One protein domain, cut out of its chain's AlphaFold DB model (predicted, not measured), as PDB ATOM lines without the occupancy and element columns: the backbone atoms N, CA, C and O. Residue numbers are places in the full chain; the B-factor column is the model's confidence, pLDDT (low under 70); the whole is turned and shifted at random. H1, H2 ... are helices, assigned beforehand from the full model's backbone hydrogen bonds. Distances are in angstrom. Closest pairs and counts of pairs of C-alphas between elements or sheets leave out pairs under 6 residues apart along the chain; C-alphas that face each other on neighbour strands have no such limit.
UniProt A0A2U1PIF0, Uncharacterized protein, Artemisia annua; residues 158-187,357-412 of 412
ATOM      1  N   ALA A 158     109.882 129.370 139.805       81.69
ATOM      2  CA  ALA A 158     108.500 129.805 140.036       81.69
ATOM      3  C   ALA A 158     108.252 131.303 139.746       81.69
ATOM      4  O   ALA A 158     107.118 131.688 139.478       81.69
ATOM      5  N   HIS A 159     109.300 132.140 139.774       80.12
ATOM      6  CA  HIS A 159     109.207 133.567 139.450       80.12
ATOM      7  C   HIS A 159     109.115 133.800 137.935       80.12
ATOM      8  O   HIS A 159     108.129 134.341 137.447       80.12
ATOM      9  N   CYS A 160     110.124 133.350 137.181       81.25
ATOM     10  CA  CYS A 160     110.184 133.529 135.725       81.25
ATOM     11  C   CYS A 160     109.318 132.528 134.941       81.25
ATOM     12  O   CYS A 160     109.110 132.725 133.751       81.25
ATOM     13  N   LYS A 161     108.834 131.447 135.574       84.00
ATOM     14  CA  LYS A 161     108.108 130.329 134.938       84.00
ATOM     15  C   LYS A 161     108.888 129.717 133.765       84.00
ATOM     16  O   LYS A 161     108.338 129.476 132.696       84.00
ATOM     17  N   VAL A 162     110.178 129.455 133.991       81.69
ATOM     18  CA  VAL A 162     111.098 128.833 133.022       81.69
ATOM     19  C   VAL A 162     111.848 127.654 133.637       81.69
ATOM     20  O   VAL A 162     112.053 127.594 134.854       81.69
ATOM     21  N   PHE A 163     112.307 126.747 132.778       82.94
ATOM     22  CA  PHE A 163     113.251 125.696 133.142       82.94
ATOM     23  C   PHE A 163     114.698 126.221 133.163       82.94
ATOM     24  O   PHE A 163     115.056 127.117 132.402       82.94
ATOM     25  N   GLY A 164     115.545 125.624 134.004       79.44
ATOM     26  CA  GLY A 164     117.006 125.769 133.983       79.44
ATOM     27  C   GLY A 164     117.652 126.379 135.232       79.44
ATOM     28  O   GLY A 164     118.829 126.119 135.474       79.44
ATOM     29  N   HIS A 165     116.903 127.105 136.069       79.25
ATOM     30  CA  HIS A 165     117.393 127.638 137.349       79.25
ATOM     31  C   HIS A 165     116.337 127.552 138.463       79.25
ATOM     32  O   HIS A 165     115.142 127.435 138.199       79.25
ATOM     33  N   VAL A 166     116.787 127.604 139.721       81.44
ATOM     34  CA  VAL A 166     115.931 127.637 140.926       81.44
ATOM     35  C   VAL A 166     115.670 129.093 141.337       81.44
ATOM     36  O   VAL A 166     116.482 129.970 141.051       81.44
ATOM     37  N   VAL A 167     114.564 129.360 142.037       79.50
ATOM     38  CA  VAL A 167     114.130 130.703 142.484       79.50
ATOM     39  C   VAL A 167     115.234 131.508 143.196       79.50
ATOM     40  O   VAL A 167     115.325 132.721 143.007       79.50
ATOM     41  N   ASP A 168     116.114 130.851 143.954       76.25
ATOM     42  CA  ASP A 168     117.211 131.486 144.714       76.25
ATOM     43  C   ASP A 168     118.406 131.893 143.836       76.25
ATOM     44  O   ASP A 168     119.214 132.756 144.202       76.25
ATOM     45  N   GLN A 169     118.508 131.266 142.662       72.19
ATOM     46  CA  GLN A 169     119.490 131.531 141.609       72.19
ATOM     47  C   GLN A 169     118.923 132.456 140.518       72.19
ATOM     48  O   GLN A 169     119.654 132.863 139.620       72.19
ATOM     49  N   CYS A 170     117.643 132.834 140.605       80.69
ATOM     50  CA  CYS A 170     117.041 133.805 139.701       80.69
ATOM     51  C   CYS A 170     117.718 135.176 139.851       80.69
ATOM     52  O   CYS A 170     117.916 135.667 140.969       80.69
ATOM     53  N   ASN A 171     118.058 135.800 138.721       72.25
ATOM     54  CA  ASN A 171     118.634 137.148 138.667       72.25
ATOM     55  C   ASN A 171     117.594 138.240 138.359       72.25
ATOM     56  O   ASN A 171     117.881 139.410 138.575       72.25
ATOM     57  N   VAL A 172     116.392 137.859 137.909       70.94
ATOM     58  CA  VAL A 172     115.274 138.778 137.612       70.94
ATOM     59  C   VAL A 172     114.373 138.993 138.836       70.94
ATOM     60  O   VAL A 172     113.748 140.042 138.962       70.94
ATOM     61  N   ARG A 173     114.311 138.029 139.770       76.94
ATOM     62  CA  ARG A 173     113.529 138.176 141.008       76.94
ATOM     63  C   ARG A 173     114.108 139.305 141.875       76.94
ATOM     64  O   ARG A 173     115.285 139.208 142.236       76.94
ATOM     65  N   PRO A 174     113.307 140.305 142.298       67.56
ATOM     66  CA  PRO A 174     113.728 141.232 143.342       67.56
ATOM     67  C   PRO A 174     113.984 140.441 144.629       67.56
ATOM     68  O   PRO A 174     113.081 139.812 145.189       67.56
ATOM     69  N   ARG A 175     115.246 140.423 145.062       74.88
ATOM     70  CA  ARG A 175     115.666 139.763 146.301       74.88
ATOM     71  C   ARG A 175     115.253 140.628 147.482       74.88
ATOM     72  O   ARG A 175     115.362 141.850 147.411       74.88
ATOM     73  N   THR A 176     114.776 140.009 148.554       69.31
ATOM     74  CA  THR A 176     114.435 140.762 149.771       69.31
ATOM     75  C   THR A 176     115.705 141.142 150.535       69.31
ATOM     76  O   THR A 176     116.710 140.438 150.454       69.31
ATOM     77  N   GLU A 177     115.665 142.230 151.313       62.69
ATOM     78  CA  GLU A 177     116.818 142.740 152.083       62.69
ATOM     79  C   GLU A 177     117.542 141.650 152.894       62.69
ATOM     80  O   GLU A 177     118.770 141.629 152.974       62.69
ATOM     81  N   LYS A 178     116.773 140.698 153.444       63.81
ATOM     82  CA  LYS A 178     117.283 139.545 154.199       63.81
ATOM     83  C   LYS A 178     118.103 138.602 153.317       63.81
ATOM     84  O   LYS A 178     119.252 138.338 153.635       63.81
ATOM     85  N   GLU A 179     117.578 138.197 152.159       66.12
ATOM     86  CA  GLU A 179     118.291 137.336 151.198       66.12
ATOM     87  C   GLU A 179     119.584 137.986 150.668       66.12
ATOM     88  O   GLU A 179     120.546 137.291 150.331       66.12
ATOM     89  N   ILE A 180     119.613 139.321 150.570       65.50
ATOM     90  CA  ILE A 180     120.801 140.091 150.174       65.50
ATOM     91  C   ILE A 180     121.846 140.071 151.299       65.50
ATOM     92  O   ILE A 180     123.028 139.850 151.029       65.50
ATOM     93  N   GLN A 181     121.421 140.260 152.550       62.97
ATOM     94  CA  GLN A 181     122.294 140.164 153.720       62.97
ATOM     95  C   GLN A 181     122.830 138.734 153.913       62.97
ATOM     96  O   GLN A 181     124.038 138.559 154.053       62.97
ATOM     97  N   ASP A 182     121.976 137.714 153.818       67.38
ATOM     98  CA  ASP A 182     122.351 136.303 153.960       67.38
ATOM     99  C   ASP A 182     123.390 135.881 152.906       67.38
ATOM    100  O   ASP A 182     124.374 135.210 153.232       67.38
ATOM    101  N   LYS A 183     123.236 136.329 151.646       68.56
ATOM    102  CA  LYS A 183     124.247 136.098 150.596       68.56
ATOM    103  C   LYS A 183     125.567 136.808 150.899       68.56
ATOM    104  O   LYS A 183     126.611 136.165 150.818       68.56
ATOM    105  N   ARG A 184     125.539 138.074 151.333       66.38
ATOM    106  CA  ARG A 184     126.754 138.798 151.759       66.38
ATOM    107  C   ARG A 184     127.450 138.111 152.933       66.38
ATOM    108  O   ARG A 184     128.675 138.047 152.968       66.38
ATOM    109  N   GLU A 185     126.708 137.584 153.901       66.94
ATOM    110  CA  GLU A 185     127.291 136.859 155.032       66.94
ATOM    111  C   GLU A 185     127.868 135.499 154.633       66.94
ATOM    112  O   GLU A 185     128.918 135.114 155.153       66.94
ATOM    113  N   ALA A 186     127.241 134.786 153.694       66.25
ATOM    114  CA  ALA A 186     127.799 133.567 153.116       66.25
ATOM    115  C   ALA A 186     129.097 133.853 152.331       66.25
ATOM    116  O   ALA A 186     130.118 133.209 152.575       66.25
ATOM    117  N   GLU A 187     129.093 134.862 151.457       66.31
ATOM    118  CA  GLU A 187     130.264 135.300 150.685       66.31
ATOM    119  C   GLU A 187     131.425 135.724 151.602       66.31
ATOM    120  O   GLU A 187     132.563 135.293 151.399       66.31
ATOM    121  N   ASP A 357     140.189 108.174 113.349       59.31
ATOM    122  CA  ASP A 357     139.923 109.544 112.874       59.31
ATOM    123  C   ASP A 357     138.476 109.691 112.378       59.31
ATOM    124  O   ASP A 357     137.779 110.645 112.733       59.31
ATOM    125  N   ASP A 358     137.996 108.720 111.598       67.62
ATOM    126  CA  ASP A 358     136.641 108.714 111.039       67.62
ATOM    127  C   ASP A 358     135.569 108.580 112.138       67.62
ATOM    128  O   ASP A 358     134.556 109.289 112.117       67.62
ATOM    129  N   ILE A 359     135.795 107.714 113.138       69.50
ATOM    130  CA  ILE A 359     134.924 107.584 114.320       69.50
ATOM    131  C   ILE A 359     134.934 108.883 115.132       69.50
ATOM    132  O   ILE A 359     133.874 109.386 115.516       69.50
ATOM    133  N   ARG A 360     136.117 109.461 115.365       72.81
ATOM    134  CA  ARG A 360     136.277 110.723 116.091       72.81
ATOM    135  C   ARG A 360     135.525 111.864 115.408       72.81
ATOM    136  O   ARG A 360     134.753 112.557 116.066       72.81
ATOM    137  N   LEU A 361     135.676 112.005 114.093       77.25
ATOM    138  CA  LEU A 361     135.001 113.024 113.292       77.25
ATOM    139  C   LEU A 361     133.469 112.864 113.313       77.25
ATOM    140  O   LEU A 361     132.746 113.860 113.265       77.25
ATOM    141  N   GLN A 362     132.949 111.636 113.410       72.00
ATOM    142  CA  GLN A 362     131.514 111.398 113.620       72.00
ATOM    143  C   GLN A 362     131.048 111.810 115.024       72.00
ATOM    144  O   GLN A 362     129.971 112.396 115.156       72.00
ATOM    145  N   VAL A 363     131.841 111.542 116.068       71.62
ATOM    146  CA  VAL A 363     131.531 111.966 117.446       71.62
ATOM    147  C   VAL A 363     131.554 113.490 117.568       71.62
ATOM    148  O   VAL A 363     130.603 114.062 118.097       71.62
ATOM    149  N   GLU A 364     132.578 114.153 117.029       76.44
ATOM    150  CA  GLU A 364     132.706 115.615 117.053       76.44
ATOM    151  C   GLU A 364     131.510 116.282 116.340       76.44
ATOM    152  O   GLU A 364     130.840 117.119 116.943       76.44
ATOM    153  N   LYS A 365     131.106 115.799 115.152       77.88
ATOM    154  CA  LYS A 365     129.884 116.261 114.454       77.88
ATOM    155  C   LYS A 365     128.591 116.029 115.249       77.88
ATOM    156  O   LYS A 365     127.709 116.890 115.248       77.88
ATOM    157  N   LYS A 366     128.448 114.891 115.949       75.75
ATOM    158  CA  LYS A 366     127.293 114.655 116.842       75.75
ATOM    159  C   LYS A 366     127.289 115.641 118.022       75.75
ATOM    160  O   LYS A 366     126.220 116.096 118.421       75.75
ATOM    161  N   MET A 367     128.454 116.022 118.549       79.69
ATOM    162  CA  MET A 367     128.571 116.999 119.643       79.69
ATOM    163  C   MET A 367     128.292 118.441 119.189       79.69
ATOM    164  O   MET A 367     127.568 119.146 119.890       79.69
ATOM    165  N   GLU A 368     128.764 118.857 118.008       81.94
ATOM    166  CA  GLU A 368     128.410 120.151 117.392       81.94
ATOM    167  C   GLU A 368     126.893 120.291 117.182       81.94
ATOM    168  O   GLU A 368     126.308 121.342 117.453       81.94
ATOM    169  N   PHE A 369     126.229 119.217 116.744       78.81
ATOM    170  CA  PHE A 369     124.778 119.199 116.562       78.81
ATOM    171  C   PHE A 369     124.008 119.339 117.889       78.81
ATOM    172  O   PHE A 369     123.027 120.081 117.965       78.81
ATOM    173  N   ILE A 370     124.471 118.667 118.949       77.56
ATOM    174  CA  ILE A 370     123.913 118.819 120.303       77.56
ATOM    175  C   ILE A 370     124.095 120.259 120.801       77.56
ATOM    176  O   ILE A 370     123.152 120.846 121.332       77.56
ATOM    177  N   ASP A 371     125.277 120.842 120.597       81.31
ATOM    178  CA  ASP A 371     125.578 122.220 120.991       81.31
ATOM    179  C   ASP A 371     124.666 123.225 120.285       81.31
ATOM    180  O   ASP A 371     124.051 124.064 120.947       81.31
ATOM    181  N   LYS A 372     124.474 123.067 118.970       82.88
ATOM    182  CA  LYS A 372     123.537 123.876 118.187       82.88
ATOM    183  C   LYS A 372     122.113 123.841 118.756       82.88
ATOM    184  O   LYS A 372     121.470 124.883 118.819       82.88
ATOM    185  N   LEU A 373     121.620 122.686 119.209       77.50
ATOM    186  CA  LEU A 373     120.271 122.569 119.783       77.50
ATOM    187  C   LEU A 373     120.153 123.181 121.191       77.50
ATOM    188  O   LEU A 373     119.124 123.784 121.510       77.50
ATOM    189  N   VAL A 374     121.214 123.122 122.008       78.56
ATOM    190  CA  VAL A 374     121.302 123.906 123.259       78.56
ATOM    191  C   VAL A 374     121.299 125.409 122.956       78.56
ATOM    192  O   VAL A 374     120.691 126.188 123.698       78.56
ATOM    193  N   ASP A 375     121.941 125.829 121.865       79.31
ATOM    194  CA  ASP A 375     122.024 127.236 121.482       79.31
ATOM    195  C   ASP A 375     120.732 127.791 120.870       79.31
ATOM    196  O   ASP A 375     120.294 128.862 121.295       79.31
ATOM    197  N   GLU A 376     120.072 127.035 119.989       77.06
ATOM    198  CA  GLU A 376     118.743 127.325 119.419       77.06
ATOM    199  C   GLU A 376     117.593 127.156 120.433       77.06
ATOM    200  O   GLU A 376     116.439 127.435 120.108       77.06
ATOM    201  N   LYS A 377     117.886 126.720 121.672       70.56
ATOM    202  CA  LYS A 377     116.910 126.476 122.758       70.56
ATOM    203  C   LYS A 377     115.819 125.462 122.368       70.56
ATOM    204  O   LYS A 377     114.712 125.492 122.906       70.56
ATOM    205  N   ARG A 378     116.143 124.550 121.447       71.94
ATOM    206  CA  ARG A 378     115.207 123.652 120.761       71.94
ATOM    207  C   ARG A 378     115.296 122.221 121.300       71.94
ATOM    208  O   ARG A 378     116.380 121.682 121.497       71.94
ATOM    209  N   ILE A 379     114.137 121.583 121.467       67.25
ATOM    210  CA  ILE A 379     114.033 120.146 121.762       67.25
ATOM    211  C   ILE A 379     114.255 119.350 120.454       67.25
ATOM    212  O   ILE A 379     113.693 119.738 119.424       67.25
ATOM    213  N   PRO A 380     115.049 118.258 120.454       66.38
ATOM    214  CA  PRO A 380     115.254 117.431 119.262       66.38
ATOM    215  C   PRO A 380     113.952 116.792 118.766       66.38
ATOM    216  O   PRO A 380     113.107 116.381 119.562       66.38
ATOM    217  N   ASN A 381     113.812 116.654 117.449       65.12
ATOM    218  CA  ASN A 381     112.683 115.971 116.823       65.12
ATOM    219  C   ASN A 381     112.812 114.430 116.900       65.12
ATOM    220  O   ASN A 381     113.737 113.879 117.506       65.12
ATOM    221  N   VAL A 382     111.865 113.717 116.286       58.44
ATOM    222  CA  VAL A 382     111.778 112.244 116.282       58.44
ATOM    223  C   VAL A 382     113.027 111.560 115.718       58.44
ATOM    224  O   VAL A 382     113.451 110.521 116.217       58.44
ATOM    225  N   GLU A 383     113.599 112.101 114.650       66.12
ATOM    226  CA  GLU A 383     114.706 111.484 113.914       66.12
ATOM    227  C   GLU A 383     116.051 111.890 114.515       66.12
ATOM    228  O   GLU A 383     116.929 111.052 114.710       66.12
ATOM    229  N   GLU A 384     116.150 113.148 114.940       68.44
ATOM    230  CA  GLU A 384     117.271 113.680 115.711       68.44
ATOM    231  C   GLU A 384     117.442 112.908 117.033       68.44
ATOM    232  O   GLU A 384     118.520 112.386 117.307       68.44
ATOM    233  N   SER A 385     116.378 112.740 117.827       64.06
ATOM    234  CA  SER A 385     116.444 112.008 119.105       64.06
ATOM    235  C   SER A 385     116.714 110.506 118.956       64.06
ATOM    236  O   SER A 385     117.417 109.938 119.795       64.06
ATOM    237  N   LYS A 386     116.263 109.851 117.874       63.50
ATOM    238  CA  LYS A 386     116.644 108.453 117.567       63.50
ATOM    239  C   LYS A 386     118.165 108.272 117.474       63.50
ATOM    240  O   LYS A 386     118.659 107.203 117.835       63.50
ATOM    241  N   LEU A 387     118.886 109.309 117.039       61.91
ATOM    242  CA  LEU A 387     120.349 109.353 116.960       61.91
ATOM    243  C   LEU A 387     121.023 109.602 118.328       61.91
ATOM    244  O   LEU A 387     122.171 109.209 118.542       61.91
ATOM    245  N   TRP A 388     120.312 110.244 119.263       58.53
ATOM    246  CA  TRP A 388     120.820 110.613 120.593       58.53
ATOM    247  C   TRP A 388     120.814 109.438 121.575       58.53
ATOM    248  O   TRP A 388     121.728 109.304 122.388       58.53
ATOM    249  N   PHE A 389     119.812 108.557 121.489       55.09
ATOM    250  CA  PHE A 389     119.684 107.384 122.367       55.09
ATOM    251  C   PHE A 389     120.683 106.250 122.057       55.09
ATOM    252  O   PHE A 389     120.573 105.164 122.620       55.09
ATOM    253  N   GLU A 390     121.661 106.480 121.177       56.69
ATOM    254  CA  GLU A 390     122.695 105.497 120.834       56.69
ATOM    255  C   GLU A 390     123.805 105.400 121.887       56.69
ATOM    256  O   GLU A 390     124.338 104.315 122.098       56.69
ATOM    257  N   THR A 391     124.140 106.494 122.588       58.03
ATOM    258  CA  THR A 391     125.098 106.454 123.707       58.03
ATOM    259  C   THR A 391     124.701 107.387 124.851       58.03
ATOM    260  O   THR A 391     124.434 108.573 124.659       58.03
ATOM    261  N   VAL A 392     124.742 106.867 126.086       55.34
ATOM    262  CA  VAL A 392     124.413 107.602 127.331       55.34
ATOM    263  C   VAL A 392     125.217 108.907 127.467       55.34
ATOM    264  O   VAL A 392     124.710 109.914 127.966       55.34
ATOM    265  N   ASN A 393     126.449 108.916 126.952       68.56
ATOM    266  CA  ASN A 393     127.351 110.067 126.958       68.56
ATOM    267  C   ASN A 393     126.761 111.305 126.255       68.56
ATOM    268  O   ASN A 393     126.982 112.420 126.727       68.56
ATOM    269  N   GLN A 394     125.978 111.136 125.181       70.62
ATOM    270  CA  GLN A 394     125.364 112.255 124.449       70.62
ATOM    271  C   GLN A 394     124.297 112.968 125.293       70.62
ATOM    272  O   GLN A 394     124.304 114.195 125.400       70.62
ATOM    273  N   LEU A 395     123.431 112.204 125.972       69.00
ATOM    274  CA  LEU A 395     122.405 112.753 126.865       69.00
ATOM    275  C   LEU A 395     123.025 113.474 128.075       69.00
ATOM    276  O   LEU A 395     122.566 114.550 128.463       69.00
ATOM    277  N   LEU A 396     124.099 112.914 128.646       72.56
ATOM    278  CA  LEU A 396     124.854 113.551 129.732       72.56
ATOM    279  C   LEU A 396     125.545 114.846 129.274       72.56
ATOM    280  O   LEU A 396     125.527 115.836 130.010       72.56
ATOM    281  N   TYR A 397     126.109 114.870 128.062       80.31
ATOM    282  CA  TYR A 397     126.720 116.061 127.464       80.31
ATOM    283  C   TYR A 397     125.690 117.175 127.232       80.31
ATOM    284  O   TYR A 397     125.883 118.288 127.730       80.31
ATOM    285  N   TYR A 398     124.557 116.859 126.588       78.19
ATOM    286  CA  TYR A 398     123.435 117.786 126.398       78.19
ATOM    287  C   TYR A 398     122.958 118.375 127.729       78.19
ATOM    288  O   TYR A 398     122.923 119.594 127.892       78.19
ATOM    289  N   LYS A 399     122.671 117.520 128.722       75.88
ATOM    290  CA  LYS A 399     122.241 117.951 130.058       75.88
ATOM    291  C   LYS A 399     123.261 118.891 130.711       75.88
ATOM    292  O   LYS A 399     122.874 119.932 131.240       75.88
ATOM    293  N   LYS A 400     124.557 118.563 130.650       81.94
ATOM    294  CA  LYS A 400     125.640 119.388 131.213       81.94
ATOM    295  C   LYS A 400     125.725 120.758 130.528       81.94
ATOM    296  O   LYS A 400     125.822 121.768 131.222       81.94
ATOM    297  N   LYS A 401     125.643 120.813 129.193       80.31
ATOM    298  CA  LYS A 401     125.615 122.063 128.409       80.31
ATOM    299  C   LYS A 401     124.372 122.906 128.723       80.31
ATOM    300  O   LYS A 401     124.506 124.093 129.023       80.31
ATOM    301  N   TRP A 402     123.191 122.286 128.749       78.69
ATOM    302  CA  TRP A 402     121.919 122.937 129.071       78.69
ATOM    303  C   TRP A 402     121.937 123.541 130.484       78.69
ATOM    304  O   TRP A 402     121.689 124.735 130.654       78.69
ATOM    305  N   GLU A 403     122.326 122.765 131.499       73.19
ATOM    306  CA  GLU A 403     122.467 123.268 132.869       73.19
ATOM    307  C   GLU A 403     123.481 124.418 132.991       73.19
ATOM    308  O   GLU A 403     123.286 125.306 133.818       73.19
ATOM    309  N   VAL A 404     124.561 124.431 132.202       77.69
ATOM    310  CA  VAL A 404     125.558 125.515 132.229       77.69
ATOM    311  C   VAL A 404     125.037 126.798 131.574       77.69
ATOM    312  O   VAL A 404     125.300 127.881 132.104       77.69
ATOM    313  N   LYS A 405     124.291 126.708 130.463       71.06
ATOM    314  CA  LYS A 405     123.739 127.889 129.776       71.06
ATOM    315  C   LYS A 405     122.617 128.541 130.591       71.06
ATOM    316  O   LYS A 405     122.678 129.731 130.909       71.06
ATOM    317  N   TRP A 406     121.635 127.753 131.025       65.88
ATOM    318  CA  TRP A 406     120.435 128.272 131.690       65.88
ATOM    319  C   TRP A 406     120.621 128.649 133.175       65.88
ATOM    320  O   TRP A 406     119.745 129.290 133.754       65.88
ATOM    321  N   LYS A 407     121.783 128.354 133.784       63.09
ATOM    322  CA  LYS A 407     122.214 128.962 135.065       63.09
ATOM    323  C   LYS A 407     122.657 130.428 134.924       63.09
ATOM    324  O   LYS A 407     122.794 131.109 135.938       63.09
ATOM    325  N   LYS A 408     122.911 130.915 133.701       58.75
ATOM    326  CA  LYS A 408     123.376 132.290 133.429       58.75
ATOM    327  C   LYS A 408     122.283 133.172 132.826       58.75
ATOM    328  O   LYS A 408     122.132 134.318 133.238       58.75
ATOM    329  N   GLU A 409     121.510 132.633 131.885       56.59
ATOM    330  CA  GLU A 409     120.439 133.353 131.190       56.59
ATOM    331  C   GLU A 409     119.065 133.080 131.821       56.59
ATOM    332  O   GLU A 409     118.482 132.011 131.643       56.59
ATOM    333  N   CYS A 410     118.510 134.080 132.506       51.31
ATOM    334  CA  CYS A 410     117.065 134.160 132.724       51.31
ATOM    335  C   CYS A 410     116.440 134.879 131.517       51.31
ATOM    336  O   CYS A 410     116.860 136.002 131.237       51.31
ATOM    337  N   PRO A 411     115.428 134.313 130.838       52.38
ATOM    338  CA  PRO A 411     114.466 135.124 130.101       52.38
ATOM    339  C   PRO A 411     113.807 136.128 131.055       52.38
ATOM    340  O   PRO A 411     113.524 135.790 132.213       52.38
ATOM    341  N   ILE A 412     113.617 137.350 130.560       41.72
ATOM    342  CA  ILE A 412     112.870 138.440 131.201       41.72
ATOM    343  C   ILE A 412     111.474 138.458 130.579       41.72
ATOM    344  O   ILE A 412     111.422 138.354 129.333       41.72
TER     345      ILE A 412
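AT A GLANCE: This is residues 158 to 187 and 357 to 412 of the 412 residues of an uncharacterized protein of Artemisia annua (UniProt A0A2U1PIF0). The model is a long, loose rod of helices and loops, with a trio of helices, H2, H3 and H4, at one end, the lone helix H1 at the other, and the unnamed loops of residues 158 to 176 between them. Within the trio H2 and H4 meet at a slant, and the short H3 sits near where H4 begins; residues 180 to 187 of H1 and 357 to 362 of H2 stick out. The printed part has 86 residues with four named helices, H1, H2, H3 and H4 in that order along the chain, and no named strand; the class is all helix. It is only just loose, close to extended, with a radius of gyration of the C-alphas of 17.7 A, and it spans 56 by 26 by 17 A.

HOW THE PARTS SIT: Residues 158 to 176 hold no named element, and their C-alphas lie 6 to 27 A from the mean of all C-alphas. H1, residues 177 to 187, touches no helix. Beyond the cut comes H2, residues 357 to 375, and H1 is apart from it. H3, residues 382 to 388, and H2 are near each other, with 5 pairs of C-alphas within 10 A and no pair within 8 A. H4, residues 392 to 406, is close to H3 but not clearly touching; their closest C-alphas, those of Trp 388 and Gln 394, are 6.2 A apart, and their lines are about perpendicular at 76 degrees. H2 touches H4 with residues 367 to 374 alone, and the closest C-alphas, those of Val 374 and Trp 402, are 5.9 A apart. H2 and H4 run the same way at a steep tilt of 35.2 degrees, only just more than shallow. H1 is apart from H3 and from H4. In H1, H2 and H4 every O i to N i+4 pair is within hydrogen-bond range; in H3 it is 2 of 3.

IN THESE COORDINATES: H1 begins at C-alpha 177, at (116.818, 142.740, 152.083), and is 15.4 A long from first to last C-alpha. H2, the longest helix with 19 residues, begins at C-alpha 357, at (139.923, 109.544, 112.874), and is 26.6 A long. H3 is 10.1 A long. H4 is 21.5 A long and ends at C-alpha 406, at (120.435, 128.272, 131.690).

THE WHOLE: The C-alphas of Glu 177 and Asp 358, the two farthest apart, are 56.9 A from each other. Residues 188 to 356 are not printed, and C-alphas 187 and 357 are 46.8 A apart across the cut. Of the links that are printed whole, H2 to H3 is short and H3 to H4 is tight. The mean pLDDT of the printed part is 70.8, and 39 residues are under 70, among them 176 to 187, 379 to 393 and 406 to 412, the last of which is the chain's last residue.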